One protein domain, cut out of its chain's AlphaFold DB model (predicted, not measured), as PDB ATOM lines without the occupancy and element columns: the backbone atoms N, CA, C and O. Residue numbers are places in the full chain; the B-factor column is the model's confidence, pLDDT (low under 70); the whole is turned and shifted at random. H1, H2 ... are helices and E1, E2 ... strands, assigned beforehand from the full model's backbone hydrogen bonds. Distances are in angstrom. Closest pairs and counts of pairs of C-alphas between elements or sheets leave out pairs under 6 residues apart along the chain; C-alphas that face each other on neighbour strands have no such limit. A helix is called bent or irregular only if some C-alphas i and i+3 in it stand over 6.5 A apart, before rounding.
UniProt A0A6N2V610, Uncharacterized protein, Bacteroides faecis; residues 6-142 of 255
ATOM      1  N   ILE A   6     151.904 157.771 128.606       74.19
ATOM      2  CA  ILE A   6     152.091 157.021 129.840       74.19
ATOM      3  C   ILE A   6     150.953 156.005 129.959       74.19
ATOM      4  O   ILE A   6     149.784 156.358 129.812       74.19
ATOM      5  N   LYS A   7     151.298 154.758 130.262       76.81
ATOM      6  CA  LYS A   7     150.380 153.712 130.708       76.81
ATOM      7  C   LYS A   7     150.534 153.557 132.212       76.81
ATOM      8  O   LYS A   7     151.650 153.546 132.718       76.81
ATOM      9  N   ILE A   8     149.423 153.466 132.926       72.81
ATOM     10  CA  ILE A   8     149.427 153.170 134.353       72.81
ATOM     11  C   ILE A   8     148.564 151.943 134.593       72.81
ATOM     12  O   ILE A   8     147.406 151.882 134.175       72.81
ATOM     13  N   GLN A   9     149.160 150.962 135.259       76.62
ATOM     14  CA  GLN A   9     148.500 149.738 135.690       76.62
ATOM     15  C   GLN A   9     147.640 149.990 136.928       76.62
ATOM     16  O   GLN A   9     147.849 150.961 137.654       76.62
ATOM     17  N   LYS A  10     146.682 149.094 137.192       73.62
ATOM     18  CA  LYS A  10     145.850 149.163 138.403       73.62
ATOM     19  C   LYS A  10     146.677 149.259 139.681       73.62
ATOM     20  O   LYS A  10     147.833 148.856 139.721       73.62
ATOM     21  N   ASN A  11     146.047 149.762 140.739       79.25
ATOM     22  CA  ASN A  11     146.689 149.915 142.039       79.25
ATOM     23  C   ASN A  11     146.996 148.584 142.730       79.25
ATOM     24  O   ASN A  11     147.951 148.498 143.496       79.25
ATOM     25  N   ASP A  12     146.205 147.550 142.462       84.69
ATOM     26  CA  ASP A  12     146.353 146.237 143.064       84.69
ATOM     27  C   ASP A  12     145.936 145.108 142.112       84.69
ATOM     28  O   ASP A  12     145.346 145.317 141.047       84.69
ATOM     29  N   GLY A  13     146.311 143.889 142.488       88.88
ATOM     30  CA  GLY A  13     145.947 142.670 141.784       88.88
ATOM     31  C   GLY A  13     146.974 141.576 142.025       88.88
ATOM     32  O   GLY A  13     147.548 141.462 143.108       88.88
ATOM     33  N   TYR A  14     147.220 140.780 140.993       90.69
ATOM     34  CA  TYR A  14     148.178 139.690 141.010       90.69
ATOM     35  C   TYR A  14     149.059 139.743 139.772       90.69
ATOM     36  O   TYR A  14     148.573 139.955 138.662       90.69
ATOM     37  N   VAL A  15     150.352 139.511 139.955       90.56
ATOM     38  CA  VAL A  15     151.326 139.409 138.865       90.56
ATOM     39  C   VAL A  15     152.010 138.056 138.976       90.56
ATOM     40  O   VAL A  15     152.369 137.613 140.068       90.56
ATOM     41  N   PHE A  16     152.181 137.375 137.845       87.56
ATOM     42  CA  PHE A  16     152.923 136.121 137.821       87.56
ATOM     43  C   PHE A  16     154.419 136.399 137.959       87.56
ATOM     44  O   PHE A  16     155.043 136.996 137.080       87.56
ATOM     45  N   ASN A  17     155.012 135.947 139.060       84.88
ATOM     46  CA  ASN A  17     156.440 136.063 139.283       84.88
ATOM     47  C   ASN A  17     157.152 134.882 138.603       84.88
ATOM     48  O   ASN A  17     157.019 133.717 138.979       84.88
ATOM     49  N   THR A  18     157.944 135.195 137.579       81.06
ATOM     50  CA  THR A  18     158.658 134.201 136.767       81.06
ATOM     51  C   THR A  18     159.767 133.467 137.522       81.06
ATOM     52  O   THR A  18     160.151 132.377 137.087       81.06
ATOM     53  N   VAL A  19     160.254 134.036 138.632       82.44
ATOM     54  CA  VAL A  19     161.287 133.467 139.507       82.44
ATOM     55  C   VAL A  19     160.667 132.488 140.498       82.44
ATOM     56  O   VAL A  19     161.095 131.339 140.552       82.44
ATOM     57  N   SER A  20     159.639 132.906 141.243       83.00
ATOM     58  CA  SER A  20     158.958 132.033 142.215       83.00
ATOM     59  C   SER A  20     157.977 131.051 141.566       83.00
ATOM     60  O   SER A  20     157.560 130.094 142.213       83.00
ATOM     61  N   LYS A  21     157.635 131.258 140.285       86.25
ATOM     62  CA  LYS A  21     156.635 130.490 139.520       86.25
ATOM     63  C   LYS A  21     155.233 130.541 140.136       86.25
ATOM     64  O   LYS A  21     154.449 129.612 139.958       86.25
ATOM     65  N   GLN A  22     154.914 131.621 140.844       88.56
ATOM     66  CA  GLN A  22     153.636 131.804 141.528       88.56
ATOM     67  C   GLN A  22     153.018 133.165 141.202       88.56
ATOM     68  O   GLN A  22     153.712 134.115 140.835       88.56
ATOM     69  N   LEU A  23     151.694 133.250 141.337       90.06
ATOM     70  CA  LEU A  23     150.990 134.528 141.376       90.06
ATOM     71  C   LEU A  23     151.268 135.196 142.718       90.06
ATOM     72  O   LEU A  23     150.968 134.641 143.773       90.06
ATOM     73  N   GLU A  24     151.821 136.399 142.666       91.56
ATOM     74  CA  GLU A  24     152.092 137.207 143.845       91.56
ATOM     75  C   GLU A  24     151.149 138.400 143.869       91.56
ATOM     76  O   GLU A  24     150.852 138.996 142.829       91.56
ATOM     77  N   LYS A  25     150.685 138.751 145.073       91.75
ATOM     78  CA  LYS A  25     149.908 139.969 145.278       91.75
ATOM     79  C   LYS A  25     150.750 141.161 144.833       91.75
ATOM     80  O   LYS A  25     151.884 141.310 145.288       91.75
ATOM     81  N   TYR A  26     150.188 141.967 143.951       90.19
ATOM     82  CA  TYR A  26     150.795 143.159 143.394       90.19
ATOM     83  C   TYR A  26     150.141 144.400 143.999       90.19
ATOM     84  O   TYR A  26     148.916 144.468 144.103       90.19
ATOM     85  N   GLU A  27     150.967 145.365 144.387       89.00
ATOM     86  CA  GLU A  27     150.545 146.670 144.891       89.00
ATOM     87  C   GLU A  27     151.399 147.753 144.225       89.00
ATOM     88  O   GLU A  27     152.627 147.753 144.338       89.00
ATOM     89  N   PHE A  28     150.765 148.675 143.513       86.12
ATOM     90  CA  PHE A  28     151.428 149.806 142.879       86.12
ATOM     91  C   PHE A  28     151.976 150.781 143.933       86.12
ATOM     92  O   PHE A  28     151.337 151.028 144.955       86.12
ATOM     93  N   ILE A  29     153.148 151.368 143.670       84.94
ATOM     94  CA  ILE A  29     153.700 152.469 144.474       84.94
ATOM     95  C   ILE A  29     153.812 153.728 143.617       84.94
ATOM     96  O   ILE A  29     153.224 154.756 143.945       84.94
ATOM     97  N   SER A  30     154.576 153.656 142.529       84.31
ATOM     98  CA  SER A  30     154.772 154.771 141.607       84.31
ATOM     99  C   SER A  30     155.212 154.272 140.235       84.31
ATOM    100  O   SER A  30     155.700 153.149 140.088       84.31
ATOM    101  N   CYS A  31     155.064 155.110 139.215       82.81
ATOM    102  CA  CYS A  31     155.655 154.871 137.903       82.81
ATOM    103  C   CYS A  31     156.571 156.024 137.516       82.81
ATOM    104  O   CYS A  31     156.254 157.185 137.772       82.81
ATOM    105  N   LYS A  32     157.682 155.692 136.865       82.12
ATOM    106  CA  LYS A  32     158.646 156.621 136.283       82.12
ATOM    107  C   LYS A  32     158.703 156.392 134.783       82.12
ATOM    108  O   LYS A  32     158.751 155.249 134.327       82.12
ATOM    109  N   PHE A  33     158.745 157.473 134.021       76.81
ATOM    110  CA  PHE A  33     158.902 157.386 132.579       76.81
ATOM    111  C   PHE A  33     160.384 157.436 132.180       76.81
ATOM    112  O   PHE A  33     161.193 158.137 132.786       76.81
ATOM    113  N   ASN A  34     160.756 156.672 131.157       73.44
ATOM    114  CA  ASN A  34     162.077 156.714 130.550       73.44
ATOM    115  C   ASN A  34     161.978 157.320 129.146       73.44
ATOM    116  O   ASN A  34     161.693 156.617 128.177       73.44
ATOM    117  N   PHE A  35     162.270 158.619 129.027       72.81
ATOM    118  CA  PHE A  35     162.205 159.360 127.758       72.81
ATOM    119  C   PHE A  35     163.138 158.850 126.669       72.81
ATOM    120  O   PHE A  35     162.808 158.951 125.489       72.81
ATOM    121  N   ILE A  36     164.271 158.260 127.050       70.75
ATOM    122  CA  ILE A  36     165.251 157.738 126.096       70.75
ATOM    123  C   ILE A  36     164.744 156.435 125.477       70.75
ATOM    124  O   ILE A  36     164.864 156.235 124.269       70.75
ATOM    125  N   LYS A  37     164.185 155.546 126.303       71.00
ATOM    126  CA  LYS A  37     163.714 154.225 125.865       71.00
ATOM    127  C   LYS A  37     162.251 154.205 125.432       71.00
ATOM    128  O   LYS A  37     161.832 153.244 124.801       71.00
ATOM    129  N   ASN A  38     161.494 155.262 125.734       72.56
ATOM    130  CA  ASN A  38     160.039 155.304 125.588       72.56
ATOM    131  C   ASN A  38     159.364 154.123 126.319       72.56
ATOM    132  O   ASN A  38     158.466 153.475 125.787       72.56
ATOM    133  N   GLU A  39     159.845 153.842 127.533       76.44
ATOM    134  CA  GLU A  39     159.402 152.747 128.406       76.44
ATOM    135  C   GLU A  39     159.004 153.296 129.783       76.44
ATOM    136  O   GLU A  39     159.448 154.376 130.184       76.44
ATOM    137  N   ILE A  40     158.177 152.548 130.516       78.81
ATOM    138  CA  ILE A  40     157.729 152.906 131.868       78.81
ATOM    139  C   ILE A  40     158.283 151.899 132.864       78.81
ATOM    140  O   ILE A  40     158.189 150.689 132.666       78.81
ATOM    141  N   GLN A  41     158.821 152.423 133.958       86.38
ATOM    142  CA  GLN A  41     159.286 151.655 135.100       86.38
ATOM    143  C   GLN A  41     158.288 151.791 136.241       86.38
ATOM    144  O   GLN A  41     158.013 152.896 136.709       86.38
ATOM    145  N   TYR A  42     157.779 150.667 136.723       85.12
ATOM    146  CA  TYR A  42     156.861 150.606 137.853       85.12
ATOM    147  C   TYR A  42     157.616 150.210 139.107       85.12
ATOM    148  O   TYR A  42     158.200 149.128 139.169       85.12
ATOM    149  N   LYS A  43     157.550 151.054 140.133       88.06
ATOM    150  CA  LYS A  43     157.850 150.658 141.502       88.06
ATOM    151  C   LYS A  43     156.580 150.055 142.101       88.06
ATOM    152  O   LYS A  43     155.532 150.698 142.132       88.06
ATOM    153  N   CYS A  44     156.664 148.819 142.574       87.81
ATOM    154  CA  CYS A  44     155.531 148.089 143.144       87.81
ATOM    155  C   CYS A  44     155.987 147.154 144.270       87.81
ATOM    156  O   CYS A  44     157.183 146.905 144.421       87.81
ATOM    157  N   ARG A  45     155.048 146.620 145.055       90.00
ATOM    158  CA  ARG A  45     155.286 145.476 145.944       90.00
ATOM    159  C   ARG A  45     154.751 144.216 145.295       90.00
ATOM    160  O   ARG A  45     153.588 144.177 144.910       90.00
ATOM    161  N   LEU A  46     155.587 143.186 145.223       88.81
ATOM    162  CA  LEU A  46     155.183 141.828 144.870       88.81
ATOM    163  C   LEU A  46     155.351 140.933 146.094       88.81
ATOM    164  O   LEU A  46     156.453 140.824 146.634       88.81
ATOM    165  N   GLY A  47     154.251 140.358 146.584       85.38
ATOM    166  CA  GLY A  47     154.263 139.526 147.792       85.38
ATOM    167  C   GLY A  47     154.784 140.264 149.034       85.38
ATOM    168  O   GLY A  47     155.371 139.646 149.914       85.38
ATOM    169  N   GLY A  48     154.622 141.593 149.084       85.75
ATOM    170  CA  GLY A  48     155.123 142.455 150.160       85.75
ATOM    171  C   GLY A  48     156.551 142.986 149.975       85.75
ATOM    172  O   GLY A  48     156.994 143.797 150.783       85.75
ATOM    173  N   VAL A  49     157.265 142.596 148.912       88.25
ATOM    174  CA  VAL A  49     158.640 143.050 148.641       88.25
ATOM    175  C   VAL A  49     158.654 144.103 147.536       88.25
ATOM    176  O   VAL A  49     158.118 143.867 146.454       88.25
ATOM    177  N   GLU A  50     159.291 145.253 147.785       91.56
ATOM    178  CA  GLU A  50     159.449 146.307 146.774       91.56
ATOM    179  C   GLU A  50     160.329 145.847 145.603       91.56
ATOM    180  O   GLU A  50     161.422 145.311 145.794       91.56
ATOM    181  N   LYS A  51     159.853 146.075 144.377       88.19
ATOM    182  CA  LYS A  51     160.527 145.744 143.118       88.19
ATOM    183  C   LYS A  51     160.290 146.826 142.069       88.19
ATOM    184  O   LYS A  51     159.313 147.573 142.133       88.19
ATOM    185  N   ILE A  52     161.188 146.867 141.086       88.06
ATOM    186  CA  ILE A  52     161.039 147.663 139.865       88.06
ATOM    187  C   ILE A  52     160.754 146.711 138.701       88.06
ATOM    188  O   ILE A  52     161.457 145.713 138.540       88.06
ATOM    189  N   ILE A  53     159.721 147.009 137.913       85.06
ATOM    190  CA  ILE A  53     159.289 146.212 136.759       85.06
ATOM    191  C   ILE A  53     159.154 147.128 135.540       85.06
ATOM    192  O   ILE A  53     158.562 148.197 135.638       85.06
ATOM    193  N   GLU A  54     159.691 146.707 134.397       82.69
ATOM    194  CA  GLU A  54     159.509 147.391 133.107       82.69
ATOM    195  C   GLU A  54     158.129 147.060 132.501       82.69
ATOM    196  O   GLU A  54     157.701 145.902 132.546       82.69
ATOM    197  N   ASP A  55     157.459 148.046 131.891       77.19
ATOM    198  CA  ASP A  55     156.079 147.967 131.363       77.19
ATOM    199  C   ASP A  55     155.808 146.762 130.471       77.19
ATOM    200  O   ASP A  55     154.805 146.071 130.645       77.19
ATOM    201  N   ASN A  56     156.748 146.451 129.576       73.00
ATOM    202  CA  ASN A  56     156.627 145.350 128.619       73.00
ATOM    203  C   ASN A  56     156.387 143.982 129.291       73.00
ATOM    204  O   ASN A  56     155.942 143.043 128.634       73.00
ATOM    205  N   ASN A  57     156.672 143.864 130.590       67.50
ATOM    206  CA  ASN A  57     156.553 142.627 131.355       67.50
ATOM    207  C   ASN A  57     155.389 142.629 132.360       67.50
ATOM    208  O   ASN A  57     155.187 141.622 133.043       67.50
ATOM    209  N   LEU A  58     154.635 143.726 132.490       80.88
ATOM    210  CA  LEU A  58     153.648 143.871 133.558       80.88
ATOM    211  C   LEU A  58     152.229 143.549 133.069       80.88
ATOM    212  O   LEU A  58     151.534 144.385 132.499       80.88
ATOM    213  N   LYS A  59     151.778 142.321 133.349       87.88
ATOM    214  CA  LYS A  59     150.366 141.922 133.259       87.88
ATOM    215  C   LYS A  59     149.804 141.747 134.666       87.88
ATOM    216  O   LYS A  59     150.207 140.824 135.377       87.88
ATOM    217  N   VAL A  60     148.889 142.628 135.060       88.94
ATOM    218  CA  VAL A  60     148.206 142.558 136.358       88.94
ATOM    219  C   VAL A  60     146.857 141.877 136.167       88.94
ATOM    220  O   VAL A  60     146.119 142.218 135.251       88.94
ATOM    221  N   TYR A  61     146.512 140.927 137.024       90.94
ATOM    222  CA  TYR A  61     145.254 140.182 136.984       90.94
ATOM    223  C   TYR A  61     144.443 140.457 138.251       90.94
ATOM    224  O   TYR A  61     145.015 140.629 139.324       90.94
ATOM    225  N   ALA A  62     143.113 140.476 138.158       89.44
ATOM    226  CA  ALA A  62     142.266 140.684 139.336       89.44
ATOM    227  C   ALA A  62     142.211 139.445 140.246       89.44
ATOM    228  O   ALA A  62     142.035 139.565 141.457       89.44
ATOM    229  N   SER A  63     142.381 138.251 139.673       88.94
ATOM    230  CA  SER A  63     142.349 136.977 140.390       88.94
ATOM    231  C   SER A  63     143.149 135.887 139.667       88.94
ATOM    232  O   SER A  63     143.521 136.027 138.500       88.94
ATOM    233  N   GLU A  64     143.355 134.746 140.332       86.75
ATOM    234  CA  GLU A  64     143.941 133.553 139.704       86.75
ATOM    235  C   GLU A  64     143.071 133.000 138.555       86.75
ATOM    236  O   GLU A  64     143.599 132.483 137.570       86.75
ATOM    237  N   SER A  65     141.740 133.130 138.645       91.56
ATOM    238  CA  SER A  65     140.829 132.762 137.549       91.56
ATOM    239  C   SER A  65     141.132 133.572 136.289       91.56
ATOM    240  O   SER A  65     141.178 133.010 135.194       91.56
ATOM    241  N   ASP A  66     141.355 134.877 136.442       91.19
ATOM    242  CA  ASP A  66     141.604 135.781 135.316       91.19
ATOM    243  C   ASP A  66     142.990 135.551 134.714       91.19
ATOM    244  O   ASP A  66     143.142 135.572 133.495       91.19
ATOM    245  N   TYR A  67     143.977 135.218 135.551       89.75
ATOM    246  CA  TYR A  67     145.281 134.745 135.089       89.75
ATOM    247  C   TYR A  67     145.168 133.482 134.227       89.75
ATOM    248  O   TYR A  67     145.714 133.438 133.127       89.75
ATOM    249  N   LYS A  68     144.410 132.468 134.674       90.12
ATOM    250  CA  LYS A  68     144.212 131.216 133.912       90.12
ATOM    251  C   LYS A  68     143.533 131.440 132.558       90.12
ATOM    252  O   LYS A  68     143.717 130.635 131.651       90.12
ATOM    253  N   LYS A  69     142.754 132.515 132.427       93.62
ATOM    254  CA  LYS A  69     142.073 132.926 131.190       93.62
ATOM    255  C   LYS A  69     142.873 133.954 130.373       93.62
ATOM    256  O   LYS A  69     142.344 134.457 129.389       93.62
ATOM    257  N   ASP A  70     144.095 134.295 130.798       90.19
ATOM    258  CA  ASP A  70     144.928 135.399 130.285       90.19
ATOM    259  C   ASP A  70     144.132 136.691 130.030       90.19
ATOM    260  O   ASP A  70     144.226 137.317 128.979       90.19
ATOM    261  N   THR A  71     143.304 137.077 131.004       90.94
ATOM    262  CA  THR A  71     142.489 138.297 130.952       90.94
ATOM    263  C   THR A  71     143.057 139.323 131.936       90.94
ATOM    264  O   THR A  71     142.601 139.391 133.081       90.94
ATOM    265  N   PRO A  72     144.102 140.081 131.557       88.62
ATOM    266  CA  PRO A  72     144.680 141.085 132.438       88.62
ATOM    267  C   PRO A  72     143.699 142.235 132.676       88.62
ATOM    268  O   PRO A  72     142.823 142.534 131.861       88.62
ATOM    269  N   LEU A  73     143.883 142.912 133.803       87.19
ATOM    270  CA  LEU A  73     143.318 144.227 134.041       87.19
ATOM    271  C   LEU A  73     143.794 145.186 132.943       87.19
ATOM    272  O   LEU A  73     144.924 145.097 132.463       87.19
ATOM    273  N   GLY A  74     142.912 146.103 132.546       79.75
ATOM    274  CA  GLY A  74     143.291 147.189 131.647       79.75
ATOM    275  C   GLY A  74     144.330 148.119 132.282       79.75
ATOM    276  O   GLY A  74     144.677 147.985 133.453       79.75
ATOM    277  N   PHE A  75     144.782 149.100 131.512       80.19
ATOM    278  CA  PHE A  75     145.616 150.205 131.980       80.19
ATOM    279  C   PHE A  75     144.971 151.533 131.574       80.19
ATOM    280  O   PHE A  75     144.202 151.592 130.611       80.19
ATOM    281  N   CYS A  76     145.286 152.606 132.295       76.81
ATOM    282  CA  CYS A  76     144.932 153.960 131.880       76.81
ATOM    283  C   CYS A  76     146.060 154.521 131.014       76.81
ATOM    284  O   CYS A  76     147.205 154.574 131.461       76.81
ATOM    285  N   GLU A  77     145.745 154.930 129.784       80.31
ATOM    286  CA  GLU A  77     146.675 155.665 128.925       80.31
ATOM    287  C   GLU A  77     146.411 157.167 129.034       80.31
ATOM    288  O   GLU A  77     145.281 157.618 128.838       80.31
ATOM    289  N   ARG A  78     147.454 157.954 129.303       78.94
ATOM    290  CA  ARG A  78     147.412 159.418 129.207       78.94
ATOM    291  C   ARG A  78     148.684 159.962 128.615       78.94
ATOM    292  O   ARG A  78     149.749 159.386 128.785       78.94
ATOM    293  N   PHE A  79     148.601 161.110 127.963       85.44
ATOM    294  CA  PHE A  79     149.808 161.798 127.546       85.44
ATOM    295  C   PHE A  79     150.565 162.384 128.745       85.44
ATOM    296  O   PHE A  79     149.952 162.800 129.726       85.44
ATOM    297  N   PHE A  80     151.895 162.460 128.655       85.75
ATOM    298  CA  PHE A  80     152.751 162.962 129.731       85.75
ATOM    299  C   PHE A  80     152.371 164.375 130.175       85.75
ATOM    300  O   PHE A  80     152.267 164.638 131.371       85.75
ATOM    301  N   ASN A  81     152.088 165.266 129.225       88.75
ATOM    302  CA  ASN A  81     151.641 166.620 129.545       88.75
ATOM    303  C   ASN A  81     150.318 166.634 130.324       88.75
ATOM    304  O   ASN A  81     150.170 167.426 131.250       88.75
ATOM    305  N   ASP A  82     149.386 165.741 129.985       87.56
ATOM    306  CA  ASP A  82     148.088 165.657 130.659       87.56
ATOM    307  C   ASP A  82     148.249 165.076 132.065       87.56
ATOM    308  O   ASP A  82     147.655 165.576 133.015       87.56
ATOM    309  N   ALA A  83     149.098 164.054 132.217       85.94
ATOM    310  CA  ALA A  83     149.452 163.484 133.513       85.94
ATOM    311  C   ALA A  83     150.085 164.536 134.436       85.94
ATOM    312  O   ALA A  83     149.702 164.650 135.598       85.94
ATOM    313  N   MET A  84     151.000 165.348 133.904       88.56
ATOM    314  CA  MET A  84     151.595 166.480 134.612       88.56
ATOM    315  C   MET A  84     150.560 167.531 134.999       88.56
ATOM    316  O   MET A  84     150.538 167.964 136.150       88.56
ATOM    317  N   HIS A  85     149.672 167.906 134.079       89.19
ATOM    318  CA  HIS A  85     148.633 168.882 134.372       89.19
ATOM    319  C   HIS A  85     147.680 168.380 135.463       89.19
ATOM    320  O   HIS A  85     147.378 169.121 136.393       89.19
ATOM    321  N   CYS A  86     147.272 167.110 135.407       85.75
ATOM    322  CA  CYS A  86     146.430 166.498 136.432       85.75
ATOM    323  C   CYS A  86     147.130 166.404 137.796       85.75
ATOM    324  O   CYS A  86     146.530 166.763 138.805       85.75
ATOM    325  N   ALA A  87     148.380 165.936 137.837       85.56
ATOM    326  CA  ALA A  87     149.083 165.678 139.093       85.56
ATOM    327  C   ALA A  87     149.688 166.945 139.724       85.56
ATOM    328  O   ALA A  87     149.634 167.122 140.939       85.56
ATOM    329  N   TYR A  88     150.270 167.831 138.914       84.12
ATOM    330  CA  TYR A  88     151.046 168.992 139.368       84.12
ATOM    331  C   TYR A  88     150.377 170.338 139.051       84.12
ATOM    332  O   TYR A  88     150.843 171.374 139.529       84.12
ATOM    333  N   GLY A  89     149.277 170.350 138.290       87.62
ATOM    334  CA  GLY A  89     148.498 171.554 137.989       87.62
ATOM    335  C   GLY A  89     149.030 172.396 136.828       87.62
ATOM    336  O   GLY A  89     148.523 173.491 136.599       87.62
ATOM    337  N   PHE A  90     150.040 171.924 136.089       88.38
ATOM    338  CA  PHE A  90     150.609 172.645 134.947       88.38
ATOM    339  C   PHE A  90     151.130 171.703 133.856       88.38
ATOM    340  O   PHE A  90     151.486 170.555 134.115       88.38
ATOM    341  N   THR A  91     151.195 172.218 132.630       90.06
ATOM    342  CA  THR A  91     151.818 171.529 131.493       90.06
ATOM    343  C   THR A  91     153.316 171.832 131.491       90.06
ATOM    344  O   THR A  91     153.687 173.006 131.538       90.06
ATOM    345  N   PRO A  92     154.199 170.822 131.434       87.94
ATOM    346  CA  PRO A  92     155.636 171.040 131.500       87.94
ATOM    347  C   PRO A  92     156.144 171.759 130.252       87.94
ATOM    348  O   PRO A  92     155.612 171.596 129.148       87.94
ATOM    349  N   GLN A  93     157.216 172.524 130.427       87.25
ATOM    350  CA  GLN A  93     157.956 173.108 129.316       87.25
ATOM    351  C   GLN A  93     158.976 172.095 128.784       87.25
ATOM    352  O   GLN A  93     159.314 171.126 129.461       87.25
ATOM    353  N   TRP A  94     159.442 172.288 127.549       88.25
ATOM    354  CA  TRP A  94     160.302 171.324 126.861       88.25
ATOM    355  C   TRP A  94     161.521 172.003 126.246       88.25
ATOM    356  O   TRP A  94     161.386 173.033 125.587       88.25
ATOM    357  N   ASN A  95     162.699 171.411 126.438       85.94
ATOM    358  CA  ASN A  95     163.956 171.849 125.838       85.94
ATOM    359  C   ASN A  95     164.695 170.635 125.265       85.94
ATOM    360  O   ASN A  95     164.844 169.634 125.959       85.94
ATOM    361  N   ASP A  96     165.097 170.689 123.994       83.81
ATOM    362  CA  ASP A  96     165.791 169.592 123.295       83.81
ATOM    363  C   ASP A  96     165.155 168.199 123.491       83.81
ATOM    364  O   ASP A  96     165.826 167.178 123.626       83.81
ATOM    365  N   GLY A  97     163.818 168.152 123.523       79.44
ATOM    366  CA  GLY A  97     163.058 166.909 123.695       79.44
ATOM    367  C   GLY A  97     162.995 166.379 125.130       79.44
ATOM    368  O   GLY A  97     162.445 165.301 125.338       79.44
ATOM    369  N   LYS A  98     163.499 167.132 126.111       85.88
ATOM    370  CA  LYS A  98     163.387 166.825 127.538       85.88
ATOM    371  C   LYS A  98     162.397 167.765 128.219       85.88
ATOM    372  O   LYS A  98     162.485 168.981 128.012       85.88
ATOM    373  N   PRO A  99     161.459 167.243 129.022       89.44
ATOM    374  CA  PRO A  99     160.611 168.094 129.831       89.44
ATOM    375  C   PRO A  99     161.431 168.714 130.966       89.44
ATOM    376  O   PRO A  99     162.266 168.052 131.590       89.44
ATOM    377  N   TYR A 100     161.168 169.979 131.259       91.88
ATOM    378  CA  TYR A 100     161.767 170.681 132.382       91.88
ATOM    379  C   TYR A 100     160.713 171.424 133.199       91.88
ATOM    380  O   TYR A 100     159.624 171.764 132.726       91.88
ATOM    381  N   ALA A 101     161.070 171.673 134.452       92.38
ATOM    382  CA  ALA A 101     160.316 172.494 135.385       92.38
ATOM    383  C   ALA A 101     161.295 173.268 136.276       92.38
ATOM    384  O   ALA A 101     162.506 173.255 136.044       92.38
ATOM    385  N   TRP A 102     160.767 173.943 137.288       89.19
ATOM    386  CA  TRP A 102     161.554 174.688 138.260       89.19
ATOM    387  C   TRP A 102     161.485 174.033 139.636       89.19
ATOM    388  O   TRP A 102     160.436 173.545 140.048       89.19
ATOM    389  N   GLU A 103     162.602 174.037 140.356       88.50
ATOM    390  CA  GLU A 103     162.732 173.562 141.735       88.50
ATOM    391  C   GLU A 103     163.400 174.632 142.593       88.50
ATOM    392  O   GLU A 103     164.229 175.395 142.102       88.50
ATOM    393  N   TYR A 104     163.088 174.647 143.889       76.12
ATOM    394  CA  TYR A 104     163.874 175.407 144.854       76.12
ATOM    395  C   TYR A 104     165.098 174.589 145.273       76.12
ATOM    396  O   TYR A 104     164.954 173.496 145.830       76.12
ATOM    397  N   LYS A 105     166.302 175.101 145.013       76.56
ATOM    398  CA  LYS A 105     167.575 174.473 145.385       76.56
ATOM    399  C   LYS A 105     168.536 175.518 145.923       76.56
ATOM    400  O   LYS A 105     168.834 176.491 145.246       76.56
ATOM    401  N   ASN A 106     169.071 175.267 147.117       72.69
ATOM    402  CA  ASN A 106     170.140 176.071 147.724       72.69
ATOM    403  C   ASN A 106     169.850 177.583 147.757       72.69
ATOM    404  O   ASN A 106     170.735 178.379 147.462       72.69
ATOM    405  N   GLY A 107     168.624 177.986 148.094       58.84
ATOM    406  CA  GLY A 107     168.272 179.407 148.132       58.84
ATOM    407  C   GLY A 107     167.680 179.956 146.837       58.84
ATOM    408  O   GLY A 107     167.084 181.028 146.879       58.84
ATOM    409  N   ASP A 108     167.784 179.224 145.725       64.00
ATOM    410  CA  ASP A 108     167.487 179.740 144.390       64.00
ATOM    411  C   ASP A 108     166.474 178.872 143.616       64.00
ATOM    412  O   ASP A 108     166.202 177.720 143.972       64.00
ATOM    413  N   ALA A 109     165.906 179.420 142.542       76.75
ATOM    414  CA  ALA A 109     165.082 178.696 141.589       76.75
ATOM    415  C   ALA A 109     165.963 178.134 140.476       76.75
ATOM    416  O   ALA A 109     166.495 178.854 139.636       76.75
ATOM    417  N   ALA A 110     166.059 176.811 140.428       85.88
ATOM    418  CA  ALA A 110     166.812 176.105 139.408       85.88
ATOM    419  C   ALA A 110     165.867 175.475 138.386       85.88
ATOM    420  O   ALA A 110     164.901 174.798 138.748       85.88
ATOM    421  N   GLN A 111     166.183 175.640 137.104       92.75
ATOM    422  CA  GLN A 111     165.574 174.833 136.055       92.75
ATOM    423  C   GLN A 111     166.125 173.405 136.139       92.75
ATOM    424  O   GLN A 111     167.332 173.197 136.267       92.75
ATOM    425  N   VAL A 112     165.240 172.415 136.076       90.69
ATOM    426  CA  VAL A 112     165.590 171.005 136.257       90.69
ATOM    427  C   VAL A 112     164.972 170.130 135.179       90.69
ATOM    428  O   VAL A 112     163.832 170.338 134.767       90.69
ATOM    429  N   ASP A 113     165.724 169.114 134.763       90.81
ATOM    430  CA  ASP A 113     165.205 168.001 133.974       90.81
ATOM    431  C   ASP A 113     164.200 167.216 134.838       90.81
ATOM    432  O   ASP A 113     164.515 166.809 135.964       90.81
ATOM    433  N   ILE A 114     162.975 167.050 134.335       89.62
ATOM    434  CA  ILE A 114     161.920 166.257 134.985       89.62
ATOM    435  C   ILE A 114     161.599 164.990 134.194       89.62
ATOM    436  O   ILE A 114     160.538 164.393 134.365       89.62
ATOM    437  N   SER A 115     162.523 164.551 133.338       85.56
ATOM    438  CA  SER A 115     162.398 163.302 132.588       85.56
ATOM    439  C   SER A 115     162.198 162.084 133.495       85.56
ATOM    440  O   SER A 115     161.653 161.070 133.083       85.56
ATOM    441  N   ASP A 116     162.661 162.157 134.736       81.88
ATOM    442  CA  ASP A 116     162.578 161.091 135.723       81.88
ATOM    443  C   ASP A 116     161.434 161.252 136.726       81.88
ATOM    444  O   ASP A 116     161.414 160.536 137.729       81.88
ATOM    445  N   ILE A 117     160.503 162.174 136.477       86.69
ATOM    446  CA  ILE A 117     159.396 162.413 137.392       86.69
ATOM    447  C   ILE A 117     158.514 161.180 137.552       86.69
ATOM    448  O   ILE A 117     158.257 160.419 136.613       86.69
ATOM    449  N   THR A 118     158.062 161.003 138.782       85.06
ATOM    450  CA  THR A 118     157.195 159.919 139.196       85.06
ATOM    451  C   THR A 118     155.773 160.410 139.420       85.06
ATOM    452  O   THR A 118     155.527 161.560 139.799       85.06
ATOM    453  N   PHE A 119     154.827 159.508 139.174       83.56
ATOM    454  CA  PHE A 119     153.405 159.718 139.417       83.56
ATOM    455  C   PHE A 119     152.885 158.643 140.363       83.56
ATOM    456  O   PHE A 119     153.308 157.481 140.294       83.56
ATOM    457  N   SER A 120     151.952 159.036 141.225       79.88
ATOM    458  CA  SER A 120     151.126 158.110 141.991       79.88
ATOM    459  C   SER A 120     149.773 157.920 141.291       79.88
ATOM    460  O   SER A 120     149.402 158.688 140.402       79.88
ATOM    461  N   THR A 121     149.030 156.878 141.656       72.94
ATOM    462  CA  THR A 121     147.659 156.658 141.173       72.94
ATOM    463  C   THR A 121     146.763 156.225 142.321       72.94
ATOM    464  O   THR A 121     147.189 155.512 143.234       72.94
ATOM    465  N   ASN A 122     145.506 156.657 142.286       71.19
ATOM    466  CA  ASN A 122     144.467 156.182 143.194       71.19
ATOM    467  C   ASN A 122     143.589 155.103 142.528       71.19
ATOM    468  O   ASN A 122     143.693 154.817 141.336       71.19
ATOM    469  N   ASN A 123     142.690 154.488 143.301       68.00
ATOM    470  CA  ASN A 123     141.833 153.406 142.798       68.00
ATOM    471  C   ASN A 123     140.844 153.866 141.704       68.00
ATOM    472  O   ASN A 123     140.220 153.023 141.057       68.00
ATOM    473  N   ASN A 124     140.728 155.182 141.486       72.69
ATOM    474  CA  ASN A 124     139.916 155.808 140.446       72.69
ATOM    475  C   ASN A 124     140.711 156.110 139.166       72.69
ATOM    476  O   ASN A 124     140.154 156.718 138.255       72.69
ATOM    477  N   TRP A 125     141.970 155.664 139.064       67.69
ATOM    478  CA  TRP A 125     142.859 155.931 137.923       67.69
ATOM    479  C   TRP A 125     143.224 157.409 137.748       67.69
ATOM    480  O   TRP A 125     143.522 157.866 136.639       67.69
ATOM    481  N   GLU A 126     143.176 158.178 138.831       73.69
ATOM    482  CA  GLU A 126     143.576 159.578 138.811       73.69
ATOM    483  C   GLU A 126     145.068 159.698 139.104       73.69
ATOM    484  O   GLU A 126     145.603 159.036 139.996       73.69
ATOM    485  N   PHE A 127     145.726 160.568 138.341       74.88
ATOM    486  CA  PHE A 127     147.148 160.851 138.466       74.88
ATOM    487  C   PHE A 127     147.364 161.718 139.699       74.88
ATOM    488  O   PHE A 127     146.919 162.865 139.749       74.88
ATOM    489  N   GLY A 128     148.048 161.157 140.684       78.25
ATOM    490  CA  GLY A 128     148.474 161.865 141.872       78.25
ATOM    491  C   GLY A 128     149.896 162.387 141.719       78.25
ATOM    492  O   GLY A 128     150.750 161.796 141.046       78.25
ATOM    493  N   LYS A 129     150.154 163.504 142.394       80.88
ATOM    494  CA  LYS A 129     151.508 163.990 142.632       80.88
ATOM    495  C   LYS A 129     152.310 162.940 143.402       80.88
ATOM    496  O   LYS A 129     151.777 162.262 144.282       80.88
ATOM    497  N   ASP A 130     153.589 162.812 143.074       73.56
ATOM    498  CA  ASP A 130     154.537 162.163 143.970       73.56
ATOM    499  C   ASP A 130     155.057 163.214 144.959       73.56
ATOM    500  O   ASP A 130     155.653 164.222 144.575       73.56
ATOM    501  N   ASP A 131     154.805 162.999 146.248       71.88
ATOM    502  CA  ASP A 131     155.198 163.938 147.296       71.88
ATOM    503  C   ASP A 131     156.708 163.957 147.574       71.88
ATOM    504  O   ASP A 131     157.190 164.854 148.264       71.88
ATOM    505  N   SER A 132     157.479 163.025 147.004       71.62
ATOM    506  CA  SER A 132     158.941 163.009 147.127       71.62
ATOM    507  C   SER A 132     159.638 164.131 146.354       71.62
ATOM    508  O   SER A 132     160.801 164.430 146.637       71.62
ATOM    509  N   ARG A 133     158.951 164.774 145.399       79.81
ATOM    510  CA  ARG A 133     159.536 165.812 144.547       79.81
ATOM    511  C   ARG A 133     158.580 166.986 144.345       79.81
ATOM    512  O   ARG A 133     157.473 166.850 143.832       79.81
ATOM    513  N   GLN A 134     159.027 168.179 144.728       84.69
ATOM    514  CA  GLN A 134     158.264 169.413 144.554       84.69
ATOM    515  C   GLN A 134     158.808 170.212 143.371       84.69
ATOM    516  O   GLN A 134     159.950 170.650 143.412       84.69
ATOM    517  N   ILE A 135     157.965 170.452 142.365       88.19
ATOM    518  CA  ILE A 135     158.309 171.215 141.158       88.19
ATOM    519  C   ILE A 135     157.282 172.317 140.871       88.19
ATOM    520  O   ILE A 135     156.166 172.294 141.404       88.19
ATOM    521  N   TYR A 136     157.665 173.271 140.024       85.31
ATOM    522  CA  TYR A 136     156.897 174.467 139.689       85.31
ATOM    523  C   TYR A 136     156.955 174.779 138.190       85.31
ATOM    524  O   TYR A 136     157.948 174.505 137.518       85.31
ATOM    525  N   GLU A 137     155.890 175.400 137.683       86.56
ATOM    526  CA  GLU A 137     155.743 175.777 136.270       86.56
ATOM    527  C   GLU A 137     156.790 176.801 135.804       86.56
ATOM    528  O   GLU A 137     157.273 176.736 134.676       86.56
ATOM    529  N   SER A 138     157.156 177.752 136.666       81.31
ATOM    530  CA  SER A 138     158.028 178.872 136.313       81.31
ATOM    531  C   SER A 138     158.957 179.263 137.460       81.31
ATOM    532  O   SER A 138     158.663 179.005 138.629       81.31
ATOM    533  N   HIS A 139     160.031 179.978 137.121       80.88
ATOM    534  CA  HIS A 139     160.932 180.616 138.083       80.88
ATOM    535  C   HIS A 139     160.166 181.442 139.131       80.88
ATOM    536  O   HIS A 139     160.361 181.281 140.331       80.88
ATOM    537  N   SER A 140     159.226 182.288 138.692       69.81
ATOM    538  CA  SER A 140     158.432 183.136 139.592       69.81
ATOM    539  C   SER A 140     157.538 182.341 140.550       69.81
ATOM    540  O   SER A 140     157.307 182.779 141.674       69.81
ATOM    541  N   ARG A 141     157.060 181.158 140.141       70.38
ATOM    542  CA  ARG A 141     156.225 180.284 140.978       70.38
ATOM    543  C   ARG A 141     157.000 179.620 142.114       70.38
ATOM    544  O   ARG A 141     156.379 179.271 143.117       70.38
ATOM    545  N   VAL A 142     158.320 179.465 141.981       64.81
ATOM    546  CA  VAL A 142     159.188 178.970 143.066       64.81
ATOM    547  C   VAL A 142     159.158 179.938 144.251       64.81
ATOM    548  O   VAL A 142     159.052 179.521 145.402       64.81
TER     549      VAL A 142
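This is residues 6 to 142 of the 255 residues of an uncharacterized protein of Bacteroides faecis (UniProt A0A6N2V610). This is an elongated structure with a sheet at each end: the larger, sharply bent and strongly twisted, is made of E2, E3, E4, E5, E10 and E11, and the smaller, E7, E8 and E9, has the short helix H3 packed on it. H2 packs on E10 and E11 between the two sheets, the two-stranded ribbon E1 and E6 runs next to the bent sheet, and H1 only grazes the end formed by E2 and E3. The 137 printed residues include three named helices and eleven named strands, in the order E1, E2, E3, E4, E5, H1, E6, H2, E7, E8, E9, E10, E11, H3; the neighbour strands are antiparallel, the larger sheet is branched, and the class is mixed, helices and strands. The whole is only just compact, close to loose, with a radius of gyration of the C-alphas of 16.8 A, and it spans 54 by 26 by 25 A, only just a rod.

Start at E3, residues 22 to 34, which bends by 80 degrees at residue 29. On one side of it look for E2, residues 12 to 17, beside residues 22 to 27, and E10, residues 118 to 121, beside residues 30 to 32; on the other side is E4, residues 39 to 46. In the hairpin of E2 and E3, N 15 and O 24 are 3.0 A apart, within hydrogen-bond range, as are N 32 and O 41 at 2.8 A in the hairpin of E3 and E4, and N 31 and O 119 at 3.1 A between E3 and E10. The edge strand E5, residues 49 to 54, pairs with E4 through N 44 and O 51, 3.0 A; E2, E3, E4 and E5 form a meander, each strand the antiparallel neighbour of the one before. E11, residues 127 to 129, forms a hairpin with E10, with N 128 and O 120 at 2.8 A. H2, residues 80 to 88, is on this sheet at a height of 8.6 A, over E10 and E11, and runs across the strands at 72 degrees to E10 on the local plane; the closest C-alphas of H2 and E11 are those of Ala 87 and Lys 129, 4.6 A apart. H1, residues 64 to 68, only grazes the sheet, with its residues 64 to 67; its closest C-alpha pair with E3 is Glu 64 and Leu 23, 7.3 A. E1, residues 6 to 9, is antiparallel to E6, residues 75 to 79, at 160 degrees, with N 8 and O 76 at 2.9 A; the closest C-alphas of E1 and E4 are those of Ile 6 and Ile 40, 7.3 A. Farther out, E7, E8 and E9, residues 93 to 95, 98 to 105 and 108 to 113, form a second meander, with N 95 and O 98 at 2.9 A and N 103 and O 110 at 2.9 A. H3, residues 139 to 142, is on this sheet at a height of 7.8 A; its closest C-alpha pair with E9 is His 139 and Ala 109, 5.8 A. E3 is apart from E7, E8 and E9. In H1 and H2 every O i to N i+4 pair is within hydrogen-bond range; H3 is too short for one.

Find C-alpha 22 at (153.636, 131.804, 141.528); from there E3 runs 28.5 A to C-alpha 34 at (162.077, 156.714, 130.550). E4 measures 20.2 A, E5 16.2 A, E8 19.9 A, E9 15.9 A and H2 11.5 A. H3 ends at C-alpha 142, (159.188, 178.970, 143.066).

The C-alphas farthest apart are those of Lys 69 and Gly 107, 56.0 A. The printed part has no cut and no long link. The mean pLDDT of the printed part is 82.9; look for values under 70 at residues 57, 107 to 108, 123, 125, 140 and 142.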